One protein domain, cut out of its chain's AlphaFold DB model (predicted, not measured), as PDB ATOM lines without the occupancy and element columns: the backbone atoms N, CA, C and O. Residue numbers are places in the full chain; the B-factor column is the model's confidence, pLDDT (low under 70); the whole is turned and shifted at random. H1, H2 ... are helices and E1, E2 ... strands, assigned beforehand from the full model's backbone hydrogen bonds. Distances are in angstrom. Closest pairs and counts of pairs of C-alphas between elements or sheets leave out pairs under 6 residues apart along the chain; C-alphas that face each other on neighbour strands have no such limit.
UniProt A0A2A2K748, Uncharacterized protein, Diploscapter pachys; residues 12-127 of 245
ATOM      1  N   ASN A  12     187.327 204.057 147.629       84.69
ATOM      2  CA  ASN A  12     188.094 204.911 146.735       84.69
ATOM      3  C   ASN A  12     187.180 205.441 145.628       84.69
ATOM      4  O   ASN A  12     186.467 204.677 144.980       84.69
ATOM      5  N   GLU A  13     187.205 206.756 145.425       77.94
ATOM      6  CA  GLU A  13     186.375 207.463 144.443       77.94
ATOM      7  C   GLU A  13     187.220 208.128 143.339       77.94
ATOM      8  O   GLU A  13     186.718 208.941 142.563       77.94
ATOM      9  N   ASN A  14     188.516 207.803 143.239       72.56
ATOM     10  CA  ASN A  14     189.412 208.395 142.246       72.56
ATOM     11  C   ASN A  14     189.070 207.938 140.811       72.56
ATOM     12  O   ASN A  14     189.701 207.054 140.254       72.56
ATOM     13  N   SER A  15     188.103 208.636 140.208       55.97
ATOM     14  CA  SER A  15     187.750 208.733 138.782       55.97
ATOM     15  C   SER A  15     187.552 207.417 138.005       55.97
ATOM     16  O   SER A  15     188.496 206.817 137.501       55.97
ATOM     17  N   ARG A  16     186.266 207.115 137.762       60.22
ATOM     18  CA  ARG A  16     185.639 206.020 136.981       60.22
ATOM     19  C   ARG A  16     185.582 204.649 137.638       60.22
ATOM     20  O   ARG A  16     184.528 204.027 137.540       60.22
ATOM     21  N   ASP A  17     186.622 204.237 138.349       67.56
ATOM     22  CA  ASP A  17     186.608 202.966 139.071       67.56
ATOM     23  C   ASP A  17     186.376 203.229 140.557       67.56
ATOM     24  O   ASP A  17     187.275 203.562 141.325       67.56
ATOM     25  N   VAL A  18     185.100 203.155 140.934       76.12
ATOM     26  CA  VAL A  18     184.673 203.234 142.326       76.12
ATOM     27  C   VAL A  18     184.916 201.876 142.973       76.12
ATOM     28  O   VAL A  18     184.286 200.885 142.600       76.12
ATOM     29  N   GLU A  19     185.804 201.834 143.961       81.69
ATOM     30  CA  GLU A  19     186.165 200.606 144.667       81.69
ATOM     31  C   GLU A  19     185.685 200.652 146.119       81.69
ATOM     32  O   GLU A  19     185.870 201.640 146.834       81.69
ATOM     33  N   LEU A  20     185.074 199.551 146.558       86.44
ATOM     34  CA  LEU A  20     184.629 199.334 147.930       86.44
ATOM     35  C   LEU A  20     185.148 197.972 148.392       86.44
ATOM     36  O   LEU A  20     185.039 196.984 147.662       86.44
ATOM     37  N   ASP A  21     185.707 197.918 149.600       89.56
ATOM     38  CA  ASP A  21     186.182 196.665 150.190       89.56
ATOM     39  C   ASP A  21     185.007 195.766 150.619       89.56
ATOM     40  O   ASP A  21     184.492 195.835 151.742       89.56
ATOM     41  N   ASP A  22     184.566 194.915 149.691       89.31
ATOM     42  CA  ASP A  22     183.474 193.964 149.907       89.31
ATOM     43  C   ASP A  22     183.800 192.938 151.000       89.31
ATOM     44  O   ASP A  22     182.921 192.546 151.771       89.31
ATOM     45  N   THR A  23     185.072 192.552 151.126       91.25
ATOM     46  CA  THR A  23     185.502 191.561 152.121       91.25
ATOM     47  C   THR A  23     185.351 192.132 153.525       91.25
ATOM     48  O   THR A  23     184.766 191.487 154.400       91.25
ATOM     49  N   PHE A  24     185.819 193.365 153.731       92.88
ATOM     50  CA  PHE A  24     185.661 194.066 155.002       92.88
ATOM     51  C   PHE A  24     184.185 194.290 155.348       92.88
ATOM     52  O   PHE A  24     183.765 194.028 156.478       92.88
ATOM     53  N   ASN A  25     183.374 194.712 154.372       92.12
ATOM     54  CA  ASN A  25     181.944 194.935 154.576       92.12
ATOM     55  C   ASN A  25     181.226 193.660 155.049       92.12
ATOM     56  O   ASN A  25     180.517 193.671 156.060       92.12
ATOM     57  N   GLN A  26     181.447 192.536 154.362       90.75
ATOM     58  CA  GLN A  26     180.831 191.258 154.719       90.75
ATOM     59  C   GLN A  26     181.261 190.778 156.110       90.75
ATOM     60  O   GLN A  26     180.417 190.325 156.888       90.75
ATOM     61  N   GLN A  27     182.546 190.911 156.454       92.75
ATOM     62  CA  GLN A  27     183.049 190.571 157.787       92.75
ATOM     63  C   GLN A  27     182.373 191.415 158.873       92.75
ATOM     64  O   GLN A  27     181.899 190.867 159.870       92.75
ATOM     65  N   MET A  28     182.255 192.728 158.665       92.50
ATOM     66  CA  MET A  28     181.631 193.624 159.637       92.50
ATOM     67  C   MET A  28     180.137 193.333 159.818       92.50
ATOM     68  O   MET A  28     179.655 193.258 160.949       92.50
ATOM     69  N   ILE A  29     179.405 193.081 158.726       90.06
ATOM     70  CA  ILE A  29     177.992 192.674 158.787       90.06
ATOM     71  C   ILE A  29     177.841 191.374 159.590       90.06
ATOM     72  O   ILE A  29     176.939 191.267 160.422       90.06
ATOM     73  N   GLN A  30     178.722 190.390 159.386       90.25
ATOM     74  CA  GLN A  30     178.700 189.139 160.153       90.25
ATOM     75  C   GLN A  30     179.002 189.362 161.640       90.25
ATOM     76  O   GLN A  30     178.335 188.770 162.493       90.25
ATOM     77  N   MET A  31     179.968 190.226 161.968       92.12
ATOM     78  CA  MET A  31     180.299 190.574 163.353       92.12
ATOM     79  C   MET A  31     179.136 191.274 164.058       92.12
ATOM     80  O   MET A  31     178.759 190.862 165.157       92.12
ATOM     81  N   LEU A  32     178.521 192.269 163.414       91.81
ATOM     82  CA  LEU A  32     177.352 192.964 163.954       91.81
ATOM     83  C   LEU A  32     176.170 192.013 164.120       91.81
ATOM     84  O   LEU A  32     175.577 191.970 165.188       91.81
ATOM     85  N   LYS A  33     175.901 191.140 163.144       89.50
ATOM     86  CA  LYS A  33     174.846 190.123 163.264       89.50
ATOM     87  C   LYS A  33     175.084 189.142 164.418       89.50
ATOM     88  O   LYS A  33     174.126 188.613 164.978       89.50
ATOM     89  N   ARG A  34     176.344 188.879 164.783       91.44
ATOM     90  CA  ARG A  34     176.692 188.056 165.952       91.44
ATOM     91  C   ARG A  34     176.506 188.815 167.269       91.44
ATOM     92  O   ARG A  34     176.083 188.201 168.244       91.44
ATOM     93  N   ALA A  35     176.834 190.105 167.303       93.50
ATOM     94  CA  ALA A  35     176.685 190.948 168.488       93.50
ATOM     95  C   ALA A  35     175.214 191.305 168.765       93.50
ATOM     96  O   ALA A  35     174.749 191.192 169.898       93.50
ATOM     97  N   THR A  36     174.475 191.681 167.723       91.00
ATOM     98  CA  THR A  36     173.079 192.125 167.763       91.00
ATOM     99  C   THR A  36     172.251 191.409 166.681       91.00
ATOM    100  O   THR A  36     171.949 191.975 165.631       91.00
ATOM    101  N   PRO A  37     171.802 190.158 166.922       88.12
ATOM    102  CA  PRO A  37     171.086 189.353 165.919       88.12
ATOM    103  C   PRO A  37     169.748 189.933 165.441       88.12
ATOM    104  O   PRO A  37     169.207 189.493 164.426       88.12
ATOM    105  N   THR A  38     169.181 190.876 166.194       88.12
ATOM    106  CA  THR A  38     167.935 191.577 165.863       88.12
ATOM    107  C   THR A  38     168.131 192.688 164.838       88.12
ATOM    108  O   THR A  38     167.157 193.128 164.229       88.12
ATOM    109  N   GLU A  39     169.362 193.172 164.676       87.75
ATOM    110  CA  GLU A  39     169.684 194.231 163.730       87.75
ATOM    111  C   GLU A  39     169.935 193.644 162.341       87.75
ATOM    112  O   GLU A  39     170.511 192.567 162.169       87.75
ATOM    113  N   GLN A  40     169.481 194.369 161.325       87.38
ATOM    114  CA  GLN A  40     169.725 194.045 159.927       87.38
ATOM    115  C   GLN A  40     170.249 195.292 159.218       87.38
ATOM    116  O   GLN A  40     169.891 196.400 159.627       87.38
ATOM    117  N   PRO A  41     171.067 195.153 158.163       89.62
ATOM    118  CA  PRO A  41     171.465 196.301 157.366       89.62
ATOM    119  C   PRO A  41     170.224 196.932 156.725       89.62
ATOM    120  O   PRO A  41     169.282 196.235 156.343       89.62
ATOM    121  N   VAL A  42     170.207 198.258 156.636       90.50
ATOM    122  CA  VAL A  42     169.031 199.009 156.168       90.50
ATOM    123  C   VAL A  42     169.361 200.126 155.175       90.50
ATOM    124  O   VAL A  42     168.469 200.752 154.606       90.50
ATOM    125  N   GLY A  43     170.643 200.409 154.976       92.44
ATOM    126  CA  GLY A  43     171.089 201.609 154.292       92.44
ATOM    127  C   GLY A  43     172.600 201.729 154.256       92.44
ATOM    128  O   GLY A  43     173.317 200.893 154.806       92.44
ATOM    129  N   TRP A  44     173.055 202.808 153.637       93.25
ATOM    130  CA  TRP A  44     174.443 203.255 153.649       93.25
ATOM    131  C   TRP A  44     174.477 204.774 153.804       93.25
ATOM    132  O   TRP A  44     173.474 205.457 153.571       93.25
ATOM    133  N   PHE A  45     175.616 205.301 154.243       93.19
ATOM    134  CA  PHE A  45     175.800 206.733 154.432       93.19
ATOM    135  C   PHE A  45     177.034 207.243 153.693       93.19
ATOM    136  O   PHE A  45     177.965 206.485 153.431       93.19
ATOM    137  N   TYR A  46     177.025 208.531 153.361       89.88
ATOM    138  CA  TYR A  46     178.079 209.179 152.591       89.88
ATOM    139  C   TYR A  46     178.297 210.620 153.057       89.88
ATOM    140  O   TYR A  46     177.347 211.346 153.350       89.88
ATOM    141  N   THR A  47     179.557 211.038 153.154       88.44
ATOM    142  CA  THR A  47     179.958 212.347 153.693       88.44
ATOM    143  C   THR A  47     180.051 213.405 152.592       88.44
ATOM    144  O   THR A  47     181.133 213.905 152.295       88.44
ATOM    145  N   SER A  48     178.918 213.724 151.970       84.12
ATOM    146  CA  SER A  48     178.780 214.806 150.986       84.12
ATOM    147  C   SER A  48     177.473 215.563 151.207       84.12
ATOM    148  O   SER A  48     176.495 215.005 151.712       84.12
ATOM    149  N   SER A  49     177.441 216.839 150.818       77.62
ATOM    150  CA  SER A  49     176.233 217.671 150.856       77.62
ATOM    151  C   SER A  49     175.180 217.227 149.839       77.62
ATOM    152  O   SER A  49     173.979 217.350 150.110       77.62
ATOM    153  N   ASP A  50     175.638 216.704 148.697       79.94
ATOM    154  CA  ASP A  50     174.829 216.417 147.516       79.94
ATOM    155  C   ASP A  50     175.063 214.999 146.982       79.94
ATOM    156  O   ASP A  50     176.117 214.386 147.186       79.94
ATOM    157  N   VAL A  51     174.043 214.481 146.296       84.62
ATOM    158  CA  VAL A  51     174.044 213.144 145.694       84.62
ATOM    159  C   VAL A  51     174.800 213.197 144.366       84.62
ATOM    160  O   VAL A  51     174.363 213.858 143.426       84.62
ATOM    161  N   THR A  52     175.927 212.494 144.293       83.50
ATOM    162  CA  THR A  52     176.771 212.381 143.093       83.50
ATOM    163  C   THR A  52     176.331 211.216 142.199       83.50
ATOM    164  O   THR A  52     175.581 210.336 142.625       83.50
ATOM    165  N   GLU A  53     176.820 211.155 140.958       81.06
ATOM    166  CA  GLU A  53     176.531 210.043 140.033       81.06
ATOM    167  C   GLU A  53     177.021 208.689 140.577       81.06
ATOM    168  O   GLU A  53     176.333 207.673 140.449       81.06
ATOM    169  N   ASN A  54     178.153 208.688 141.290       83.25
ATOM    170  CA  ASN A  54     178.732 207.502 141.929       83.25
ATOM    171  C   ASN A  54     177.803 206.879 142.984       83.25
ATOM    172  O   ASN A  54     177.888 205.681 143.259       83.25
ATOM    173  N   CYS A  55     176.853 207.652 143.527       86.69
ATOM    174  CA  CYS A  55     175.862 207.141 144.470       86.69
ATOM    175  C   CYS A  55     175.003 206.021 143.869       86.69
ATOM    176  O   CYS A  55     174.545 205.153 144.609       86.69
ATOM    177  N   LEU A  56     174.793 206.001 142.547       86.12
ATOM    178  CA  LEU A  56     174.069 204.921 141.869       86.12
ATOM    179  C   LEU A  56     174.799 203.582 142.006       86.12
ATOM    180  O   LEU A  56     174.172 202.583 142.355       86.12
ATOM    181  N   ILE A  57     176.118 203.590 141.798       86.62
ATOM    182  CA  ILE A  57     176.975 202.399 141.841       86.62
ATOM    183  C   ILE A  57     176.955 201.801 143.252       86.62
ATOM    184  O   ILE A  57     176.666 200.615 143.430       86.62
ATOM    185  N   PHE A  58     177.168 202.637 144.273       89.00
ATOM    186  CA  PHE A  58     177.094 202.206 145.670       89.00
ATOM    187  C   PHE A  58     175.697 201.711 146.053       89.00
ATOM    188  O   PHE A  58     175.551 200.700 146.740       89.00
ATOM    189  N   HIS A  59     174.650 202.397 145.591       89.81
ATOM    190  CA  HIS A  59     173.283 202.005 145.898       89.81
ATOM    191  C   HIS A  59     172.923 200.646 145.284       89.81
ATOM    192  O   HIS A  59     172.266 199.846 145.946       89.81
ATOM    193  N   ASP A  60     173.372 200.352 144.061       88.06
ATOM    194  CA  ASP A  60     173.185 199.039 143.439       88.06
ATOM    195  C   ASP A  60     173.967 197.938 144.180       88.06
ATOM    196  O   ASP A  60     173.418 196.860 144.427       88.06
ATOM    197  N   TYR A  61     175.196 198.228 144.625       89.62
ATOM    198  CA  TYR A  61     175.999 197.319 145.450       89.62
ATOM    199  C   TYR A  61     175.295 196.939 146.765       89.62
ATOM    200  O   TYR A  61     175.102 195.753 147.049       89.62
ATOM    201  N   TYR A  62     174.839 197.924 147.546       90.38
ATOM    202  CA  TYR A  62     174.142 197.655 148.809       90.38
ATOM    203  C   TYR A  62     172.767 197.024 148.606       90.38
ATOM    204  O   TYR A  62     172.334 196.229 149.439       90.38
ATOM    205  N   ASN A  63     172.088 197.316 147.496       88.50
ATOM    206  CA  ASN A  63     170.823 196.664 147.171       88.50
ATOM    207  C   ASN A  63     171.018 195.158 146.912       88.50
ATOM    208  O   ASN A  63     170.198 194.347 147.351       88.50
ATOM    209  N   ARG A  64     172.131 194.765 146.270       87.06
ATOM    210  CA  ARG A  64     172.513 193.350 146.115       87.06
ATOM    211  C   ARG A  64     172.768 192.691 147.472       87.06
ATOM    212  O   ARG A  64     172.174 191.658 147.757       87.06
ATOM    213  N   ILE A  65     173.559 193.327 148.338       85.50
ATOM    214  CA  ILE A  65     173.848 192.796 149.682       85.50
ATOM    215  C   ILE A  65     172.575 192.625 150.507       85.50
ATOM    216  O   ILE A  65     172.386 191.590 151.142       85.50
ATOM    217  N   LEU A  66     171.689 193.624 150.509       84.38
ATOM    218  CA  LEU A  66     170.420 193.519 151.223       84.38
ATOM    219  C   LEU A  66     169.573 192.364 150.706       84.38
ATOM    220  O   LEU A  66     168.983 191.657 151.516       84.38
ATOM    221  N   SER A  67     169.539 192.152 149.390       81.62
ATOM    222  CA  SER A  67     168.806 191.035 148.790       81.62
ATOM    223  C   SER A  67     169.364 189.685 149.258       81.62
ATOM    224  O   SER A  67     168.591 188.805 149.635       81.62
ATOM    225  N   ASP A  68     170.691 189.545 149.326       79.31
ATOM    226  CA  ASP A  68     171.353 188.318 149.790       79.31
ATOM    227  C   ASP A  68     171.101 188.058 151.285       79.31
ATOM    228  O   ASP A  68     170.836 186.930 151.710       79.31
ATOM    229  N   VAL A  69     171.131 189.112 152.106       73.50
ATOM    230  CA  VAL A  69     170.917 189.015 153.558       73.50
ATOM    231  C   VAL A  69     169.439 188.791 153.902       73.50
ATOM    232  O   VAL A  69     169.131 188.084 154.868       73.50
ATOM    233  N   ALA A  70     168.523 189.361 153.117       66.62
ATOM    234  CA  ALA A  70     167.081 189.340 153.348       66.62
ATOM    235  C   ALA A  70     166.357 188.134 152.730       66.62
ATOM    236  O   ALA A  70     165.132 188.093 152.772       66.62
ATOM    237  N   ALA A  71     167.067 187.102 152.259       60.44
ATOM    238  CA  ALA A  71     166.495 185.876 151.676       60.44
ATOM    239  C   ALA A  71     165.463 185.119 152.562       60.44
ATOM    240  O   ALA A  71     164.974 184.057 152.182       60.44
ATOM    241  N   ARG A  72     165.130 185.627 153.759       55.69
ATOM    242  CA  ARG A  72     164.172 185.052 154.714       55.69
ATOM    243  C   ARG A  72     163.042 186.003 155.162       55.69
ATOM    244  O   ARG A  72     162.195 185.555 155.930       55.69
ATOM    245  N   LYS A  73     162.998 187.281 154.746       57.84
ATOM    246  CA  LYS A  73     161.975 188.270 155.174       57.84
ATOM    247  C   LYS A  73     161.855 189.424 154.165       57.84
ATOM    248  O   LYS A  73     162.823 189.697 153.471       57.84
ATOM    249  N   GLU A  74     160.711 190.115 154.100       62.50
ATOM    250  CA  GLU A  74     160.580 191.363 153.320       62.50
ATOM    251  C   GLU A  74     161.764 192.300 153.602       62.50
ATOM    252  O   GLU A  74     161.989 192.710 154.746       62.50
ATOM    253  N   SER A  75     162.539 192.604 152.558       67.38
ATOM    254  CA  SER A  75     163.693 193.486 152.666       67.38
ATOM    255  C   SER A  75     163.205 194.920 152.876       67.38
ATOM    256  O   SER A  75     162.414 195.410 152.061       67.38
ATOM    257  N   PRO A  76     163.657 195.619 153.931       74.94
ATOM    258  CA  PRO A  76     163.322 197.023 154.101       74.94
ATOM    259  C   PRO A  76     163.851 197.840 152.909       74.94
ATOM    260  O   PRO A  76     164.855 197.459 152.300       74.94
ATOM    261  N   PRO A  77     163.208 198.971 152.572       84.75
ATOM    262  CA  PRO A  77     163.712 199.850 151.527       84.75
ATOM    263  C   PRO A  77     165.117 200.356 151.882       84.75
ATOM    264  O   PRO A  77     165.351 200.791 153.010       84.75
ATOM    265  N   LEU A  78     166.037 200.319 150.912       90.44
ATOM    266  CA  LEU A  78     167.407 200.803 151.079       90.44
ATOM    267  C   LEU A  78     167.419 202.333 151.188       90.44
ATOM    268  O   LEU A  78     167.075 203.031 150.230       90.44
ATOM    269  N   VAL A  79     167.848 202.851 152.338       92.62
ATOM    270  CA  VAL A  79     167.961 204.299 152.574       92.62
ATOM    271  C   VAL A  79     169.404 204.768 152.407       92.62
ATOM    272  O   VAL A  79     170.333 204.160 152.933       92.62
ATOM    273  N   LEU A  80     169.579 205.876 151.687       93.19
ATOM    274  CA  LEU A  80     170.834 206.620 151.601       93.19
ATOM    275  C   LEU A  80     170.801 207.765 152.615       93.19
ATOM    276  O   LEU A  80     169.878 208.576 152.583       93.19
ATOM    277  N   LEU A  81     171.809 207.857 153.478       92.94
ATOM    278  CA  LEU A  81     172.028 209.013 154.346       92.94
ATOM    279  C   LEU A  81     173.189 209.858 153.819       92.94
ATOM    280  O   LEU A  81     174.274 209.338 153.580       92.94
ATOM    281  N   THR A  82     173.001 211.165 153.674       91.31
ATOM    282  CA  THR A  82     174.094 212.084 153.341       91.31
ATOM    283  C   THR A  82     174.392 212.985 154.529       91.31
ATOM    284  O   THR A  82     173.472 213.516 155.160       91.31
ATOM    285  N   LEU A  83     175.674 213.145 154.843       89.88
ATOM    286  CA  LEU A  83     176.157 213.989 155.927       89.88
ATOM    287  C   LEU A  83     176.922 215.182 155.351       89.88
ATOM    288  O   LEU A  83     177.975 215.016 154.739       89.88
ATOM    289  N   ASP A  84     176.408 216.381 155.600       86.56
ATOM    290  CA  ASP A  84     177.095 217.628 155.274       86.56
ATOM    291  C   ASP A  84     178.118 217.964 156.369       86.56
ATOM    292  O   ASP A  84     177.755 218.276 157.504       86.56
ATOM    293  N   THR A  85     179.404 217.876 156.026       81.06
ATOM    294  CA  THR A  85     180.533 218.170 156.925       81.06
ATOM    295  C   THR A  85     181.051 219.597 156.786       81.06
ATOM    296  O   THR A  85     181.908 220.015 157.563       81.06
ATOM    297  N   THR A  86     180.563 220.357 155.804       76.31
ATOM    298  CA  THR A  86     181.096 221.692 155.522       76.31
ATOM    299  C   THR A  86     180.603 222.712 156.540       76.31
ATOM    300  O   THR A  86     181.312 223.671 156.827       76.31
ATOM    301  N   PHE A  87     179.403 222.515 157.104       65.44
ATOM    302  CA  PHE A  87     178.727 223.467 157.998       65.44
ATOM    303  C   PHE A  87     178.715 224.916 157.457       65.44
ATOM    304  O   PHE A  87     178.494 225.860 158.210       65.44
ATOM    305  N   GLN A  88     178.937 225.107 156.147       61.84
ATOM    306  CA  GLN A  88     179.130 226.416 155.510       61.84
ATOM    307  C   GLN A  88     177.811 227.133 155.212       61.84
ATOM    308  O   GLN A  88     177.811 228.273 154.755       61.84
ATOM    309  N   THR A  89     176.668 226.481 155.437       57.56
ATOM    310  CA  THR A  89     175.375 227.101 155.146       57.56
ATOM    311  C   THR A  89     175.041 228.149 156.214       57.56
ATOM    312  O   THR A  89     175.018 227.834 157.399       57.56
ATOM    313  N   ASP A  90     174.685 229.364 155.788       56.50
ATOM    314  CA  ASP A  90     174.267 230.510 156.631       56.50
ATOM    315  C   ASP A  90     173.062 230.198 157.562       56.50
ATOM    316  O   ASP A  90     172.777 230.881 158.546       56.50
ATOM    317  N   ASN A  91     172.374 229.080 157.308       56.72
ATOM    318  CA  ASN A  91     171.347 228.530 158.183       56.72
ATOM    319  C   ASN A  91     171.968 227.777 159.370       56.72
ATOM    320  O   ASN A  91     172.112 226.556 159.339       56.72
ATOM    321  N   LYS A  92     172.228 228.508 160.461       55.19
ATOM    322  CA  LYS A  92     172.739 228.032 161.770       55.19
ATOM    323  C   LYS A  92     171.973 226.863 162.427       55.19
ATOM    324  O   LYS A  92     172.382 226.394 163.482       55.19
ATOM    325  N   SER A  93     170.865 226.405 161.846       55.88
ATOM    326  CA  SER A  93     169.979 225.373 162.398       55.88
ATOM    327  C   SER A  93     169.495 224.403 161.315       55.88
ATOM    328  O   SER A  93     168.299 224.157 161.162       55.88
ATOM    329  N   ARG A  94     170.407 223.878 160.486       65.81
ATOM    330  CA  ARG A  94     170.072 222.747 159.611       65.81
ATOM    331  C   ARG A  94     170.679 221.473 160.170       65.81
ATOM    332  O   ARG A  94     171.872 221.421 160.448       65.81
ATOM    333  N   MET A  95     169.852 220.437 160.300       69.81
ATOM    334  CA  MET A  95     170.349 219.101 160.597       69.81
ATOM    335  C   MET A  95     171.324 218.681 159.482       69.81
ATOM    336  O   MET A  95     170.952 218.762 158.303       69.81
ATOM    337  N   PRO A  96     172.561 218.267 159.816       81.25
ATOM    338  CA  PRO A  96     173.577 217.946 158.812       81.25
ATOM    339  C   PRO A  96     173.271 216.638 158.069       81.25
ATOM    340  O   PRO A  96     173.859 216.378 157.025       81.25
ATOM    341  N   VAL A  97     172.337 215.833 158.585       88.50
ATOM    342  CA  VAL A  97     171.909 214.560 157.999       88.50
ATOM    343  C   VAL A  97     170.686 214.769 157.111       88.50
ATOM    344  O   VAL A  97     169.661 215.288 157.559       88.50
ATOM    345  N   ARG A  98     170.765 214.294 155.869       89.38
ATOM    346  CA  ARG A  98     169.617 214.124 154.969       89.38
ATOM    347  C   ARG A  98     169.452 212.645 154.644       89.38
ATOM    348  O   ARG A  98     170.433 211.912 154.597       89.38
ATOM    349  N   ALA A  99     168.220 212.210 154.414       91.75
ATOM    350  CA  ALA A  99     167.924 210.843 154.002       91.75
ATOM    351  C   ALA A  99     167.233 210.840 152.644       91.75
ATOM    352  O   ALA A  99     166.441 211.733 152.351       91.75
ATOM    353  N   TYR A 100     167.505 209.817 151.842       92.06
ATOM    354  CA  TYR A 100     166.950 209.655 150.511       92.06
ATOM    355  C   TYR A 100     166.490 208.222 150.270       92.06
ATOM    356  O   TYR A 100     167.147 207.261 150.678       92.06
ATOM    357  N   LEU A 101     165.384 208.092 149.541       91.62
ATOM    358  CA  LEU A 101     164.887 206.829 149.012       91.62
ATOM    359  C   LEU A 101     164.982 206.834 147.488       91.62
ATOM    360  O   LEU A 101     164.452 207.734 146.829       91.62
ATOM    361  N   ARG A 102     165.623 205.813 146.914       88.12
ATOM    362  CA  ARG A 102     165.692 205.664 145.459       88.12
ATOM    363  C   ARG A 102     164.349 205.199 144.910       88.12
ATOM    364  O   ARG A 102     163.825 204.166 145.315       88.12
ATOM    365  N   THR A 103     163.849 205.916 143.913       84.69
ATOM    366  CA  THR A 103     162.741 205.482 143.059       84.69
ATOM    367  C   THR A 103     163.265 205.302 141.640       84.69
ATOM    368  O   THR A 103     163.935 206.184 141.096       84.69
ATOM    369  N   LYS A 104     162.995 204.140 141.038       77.25
ATOM    370  CA  LYS A 104     163.325 203.887 139.631       77.25
ATOM    371  C   LYS A 104     162.337 204.666 138.764       77.25
ATOM    372  O   LYS A 104     161.135 204.438 138.868       77.25
ATOM    373  N   ALA A 105     162.837 205.574 137.933       69.50
ATOM    374  CA  ALA A 105     162.033 206.332 136.984       69.50
ATOM    375  C   ALA A 105     162.364 205.851 135.566       69.50
ATOM    376  O   ALA A 105     163.506 205.915 135.113       69.50
ATOM    377  N   GLY A 106     161.358 205.320 134.875       63.03
ATOM    378  CA  GLY A 106     161.471 204.879 133.487       63.03
ATOM    379  C   GLY A 106     160.690 205.796 132.557       63.03
ATOM    380  O   GLY A 106     159.657 206.345 132.937       63.03
ATOM    381  N   ILE A 107     161.167 205.932 131.322       67.62
ATOM    382  CA  ILE A 107     160.372 206.499 130.232       67.62
ATOM    383  C   ILE A 107     159.421 205.388 129.754       67.62
ATOM    384  O   ILE A 107     159.893 204.266 129.537       67.62
ATOM    385  N   PRO A 108     158.111 205.643 129.577       60.03
ATOM    386  CA  PRO A 108     157.195 204.648 129.024       60.03
ATOM    387  C   PRO A 108     157.706 204.144 127.661       60.03
ATOM    388  O   PRO A 108     157.792 204.918 126.713       60.03
ATOM    389  N   GLY A 109     158.076 202.859 127.570       65.94
ATOM    390  CA  GLY A 109     158.583 202.219 126.344       65.94
ATOM    391  C   GLY A 109     160.085 201.886 126.317       65.94
ATOM    392  O   GLY A 109     160.519 201.174 125.414       65.94
ATOM    393  N   GLY A 110     160.876 202.336 127.299       63.22
ATOM    394  CA  GLY A 110     162.263 201.883 127.488       63.22
ATOM    395  C   GLY A 110     162.325 200.539 128.224       63.22
ATOM    396  O   GLY A 110     161.581 200.331 129.180       63.22
ATOM    397  N   LYS A 111     163.200 199.619 127.787       58.25
ATOM    398  CA  LYS A 111     163.377 198.299 128.431       58.25
ATOM    399  C   LYS A 111     164.021 198.380 129.818       58.25
ATOM    400  O   LYS A 111     163.762 197.496 130.627       58.25
ATOM    401  N   ASP A 112     164.772 199.445 130.102       57.06
ATOM    402  CA  ASP A 112     165.465 199.638 131.375       57.06
ATOM    403  C   ASP A 112     165.178 201.028 131.971       57.06
ATOM    404  O   ASP A 112     165.068 202.018 131.240       57.06
ATOM    405  N   PRO A 113     165.044 201.149 133.306       58.91
ATOM    406  CA  PRO A 113     164.912 202.439 133.969       58.91
ATOM    407  C   PRO A 113     166.231 203.214 133.855       58.91
ATOM    408  O   PRO A 113     167.157 203.004 134.633       58.91
ATOM    409  N   HIS A 114     166.311 204.111 132.871       57.81
ATOM    410  CA  HIS A 114     167.500 204.926 132.595       57.81
ATOM    411  C   HIS A 114     167.780 206.003 133.653       57.81
ATOM    412  O   HIS A 114     168.887 206.534 133.693       57.81
ATOM    413  N   CYS A 115     166.811 206.319 134.519       62.56
ATOM    414  CA  CYS A 115     166.949 207.346 135.545       62.56
ATOM    415  C   CYS A 115     166.609 206.782 136.930       62.56
ATOM    416  O   CYS A 115     165.585 206.123 137.126       62.56
ATOM    417  N   ALA A 116     167.434 207.090 137.928       74.56
ATOM    418  CA  ALA A 116     167.041 206.926 139.321       74.56
ATOM    419  C   ALA A 116     166.911 208.293 139.978       74.56
ATOM    420  O   ALA A 116     167.775 209.151 139.823       74.56
ATOM    421  N   ILE A 117     165.823 208.473 140.717       84.62
ATOM    422  CA  ILE A 117     165.555 209.697 141.459       84.62
ATOM    423  C   ILE A 117     165.692 209.372 142.942       84.62
ATOM    424  O   ILE A 117     165.104 208.405 143.431       84.62
ATOM    425  N   PHE A 118     166.481 210.174 143.650       89.06
ATOM    426  CA  PHE A 118     166.623 210.101 145.098       89.06
ATOM    427  C   PHE A 118     165.643 211.076 145.746       89.06
ATOM    428  O   PHE A 118     165.868 212.285 145.772       89.06
ATOM    429  N   ASN A 119     164.536 210.544 146.259       90.50
ATOM    430  CA  ASN A 119     163.497 211.338 146.903       90.50
ATOM    431  C   ASN A 119     163.889 211.620 148.359       90.50
ATOM    432  O   ASN A 119     164.174 210.663 149.085       90.50
ATOM    433  N   PRO A 120     163.902 212.886 148.809       90.69
ATOM    434  CA  PRO A 120     164.268 213.218 150.177       90.69
ATOM    435  C   PRO A 120     163.223 212.696 151.169       90.69
ATOM    436  O   PRO A 120     162.016 212.768 150.932       90.69
ATOM    437  N   LEU A 121     163.699 212.201 152.306       91.38
ATOM    438  CA  LEU A 121     162.896 211.750 153.433       91.38
ATOM    439  C   LEU A 121     163.056 212.710 154.614       91.38
ATOM    440  O   LEU A 121     164.120 213.296 154.828       91.38
ATOM    441  N   LYS A 122     161.999 212.831 155.422       90.56
ATOM    442  CA  LYS A 122     162.072 213.526 156.707       90.56
ATOM    443  C   LYS A 122     162.916 212.694 157.673       90.56
ATOM    444  O   LYS A 122     162.644 211.512 157.871       90.56
ATOM    445  N   VAL A 123     163.920 213.326 158.268       89.56
ATOM    446  CA  VAL A 123     164.787 212.722 159.283       89.56
ATOM    447  C   VAL A 123     164.448 213.347 160.630       89.56
ATOM    448  O   VAL A 123     164.216 214.553 160.715       89.56
ATOM    449  N   GLU A 124     164.430 212.526 161.670       90.69
ATOM    450  CA  GLU A 124     164.310 212.943 163.065       90.69
ATOM    451  C   GLU A 124     165.343 212.156 163.874       90.69
ATOM    452  O   GLU A 124     165.570 210.974 163.610       90.69
ATOM    453  N   LEU A 125     165.997 212.825 164.823       88.69
ATOM    454  CA  LEU A 125     166.906 212.180 165.764       88.69
ATOM    455  C   LEU A 125     166.115 211.811 167.014       88.69
ATOM    456  O   LEU A 125     165.445 212.657 167.601       88.69
ATOM    457  N   ASP A 126     166.213 210.547 167.399       90.44
ATOM    458  CA  ASP A 126     165.599 209.992 168.598       90.44
ATOM    459  C   ASP A 126     166.705 209.385 169.460       90.44
ATOM    460  O   ASP A 126     167.644 208.788 168.931       90.44
ATOM    461  N   ALA A 127     166.604 209.560 170.773       90.00
ATOM    462  CA  ALA A 127     167.622 209.144 171.727       90.00
ATOM    463  C   ALA A 127     166.961 208.545 172.967       90.00
ATOM    464  O   ALA A 127     165.927 209.020 173.447       90.00
TER     465      ALA A 127
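Overview. This is residues 12 to 127 of the 245 residues of an uncharacterized protein of Diploscapter pachys (UniProt A0A2A2K748). A strongly twisted mixed sheet, E1 E2 E3 E4, has H2 over one face; H1 lies off it; residues 88 to 93 stick out. The printed part, 116 residues, under half in named elements, is of mixed class. It is only just loose, radius of gyration of the C-alphas 16.2 A, spans 47, 45, 31 A.

Along the chain. H1, residues 22 to 35, begins at C-alpha 22 (183.474, 193.964, 149.907). E1 is 43 to 46, H2 54 to 69, E2 79 to 83, E3 97 to 105, 24.6 A long, and E4 115 to 121, ending at (162.896, 211.750, 153.433).

Arrangement. E1 and E2, parallel, with H2 between, are a strand-helix-strand unit; N 46 to O 81 is 2.9 A. E2, E3, E4 form an antiparallel meander; N 82 to O 98 is 2.8 A. H2 is on the sheet, height 9.0 A. H1 and H2 have every O i to N i+4 pair within hydrogen-bond range.

Size, cuts and confidence. The printed part has no cut, one long link, E2 to E3, and 29 residues under pLDDT 70.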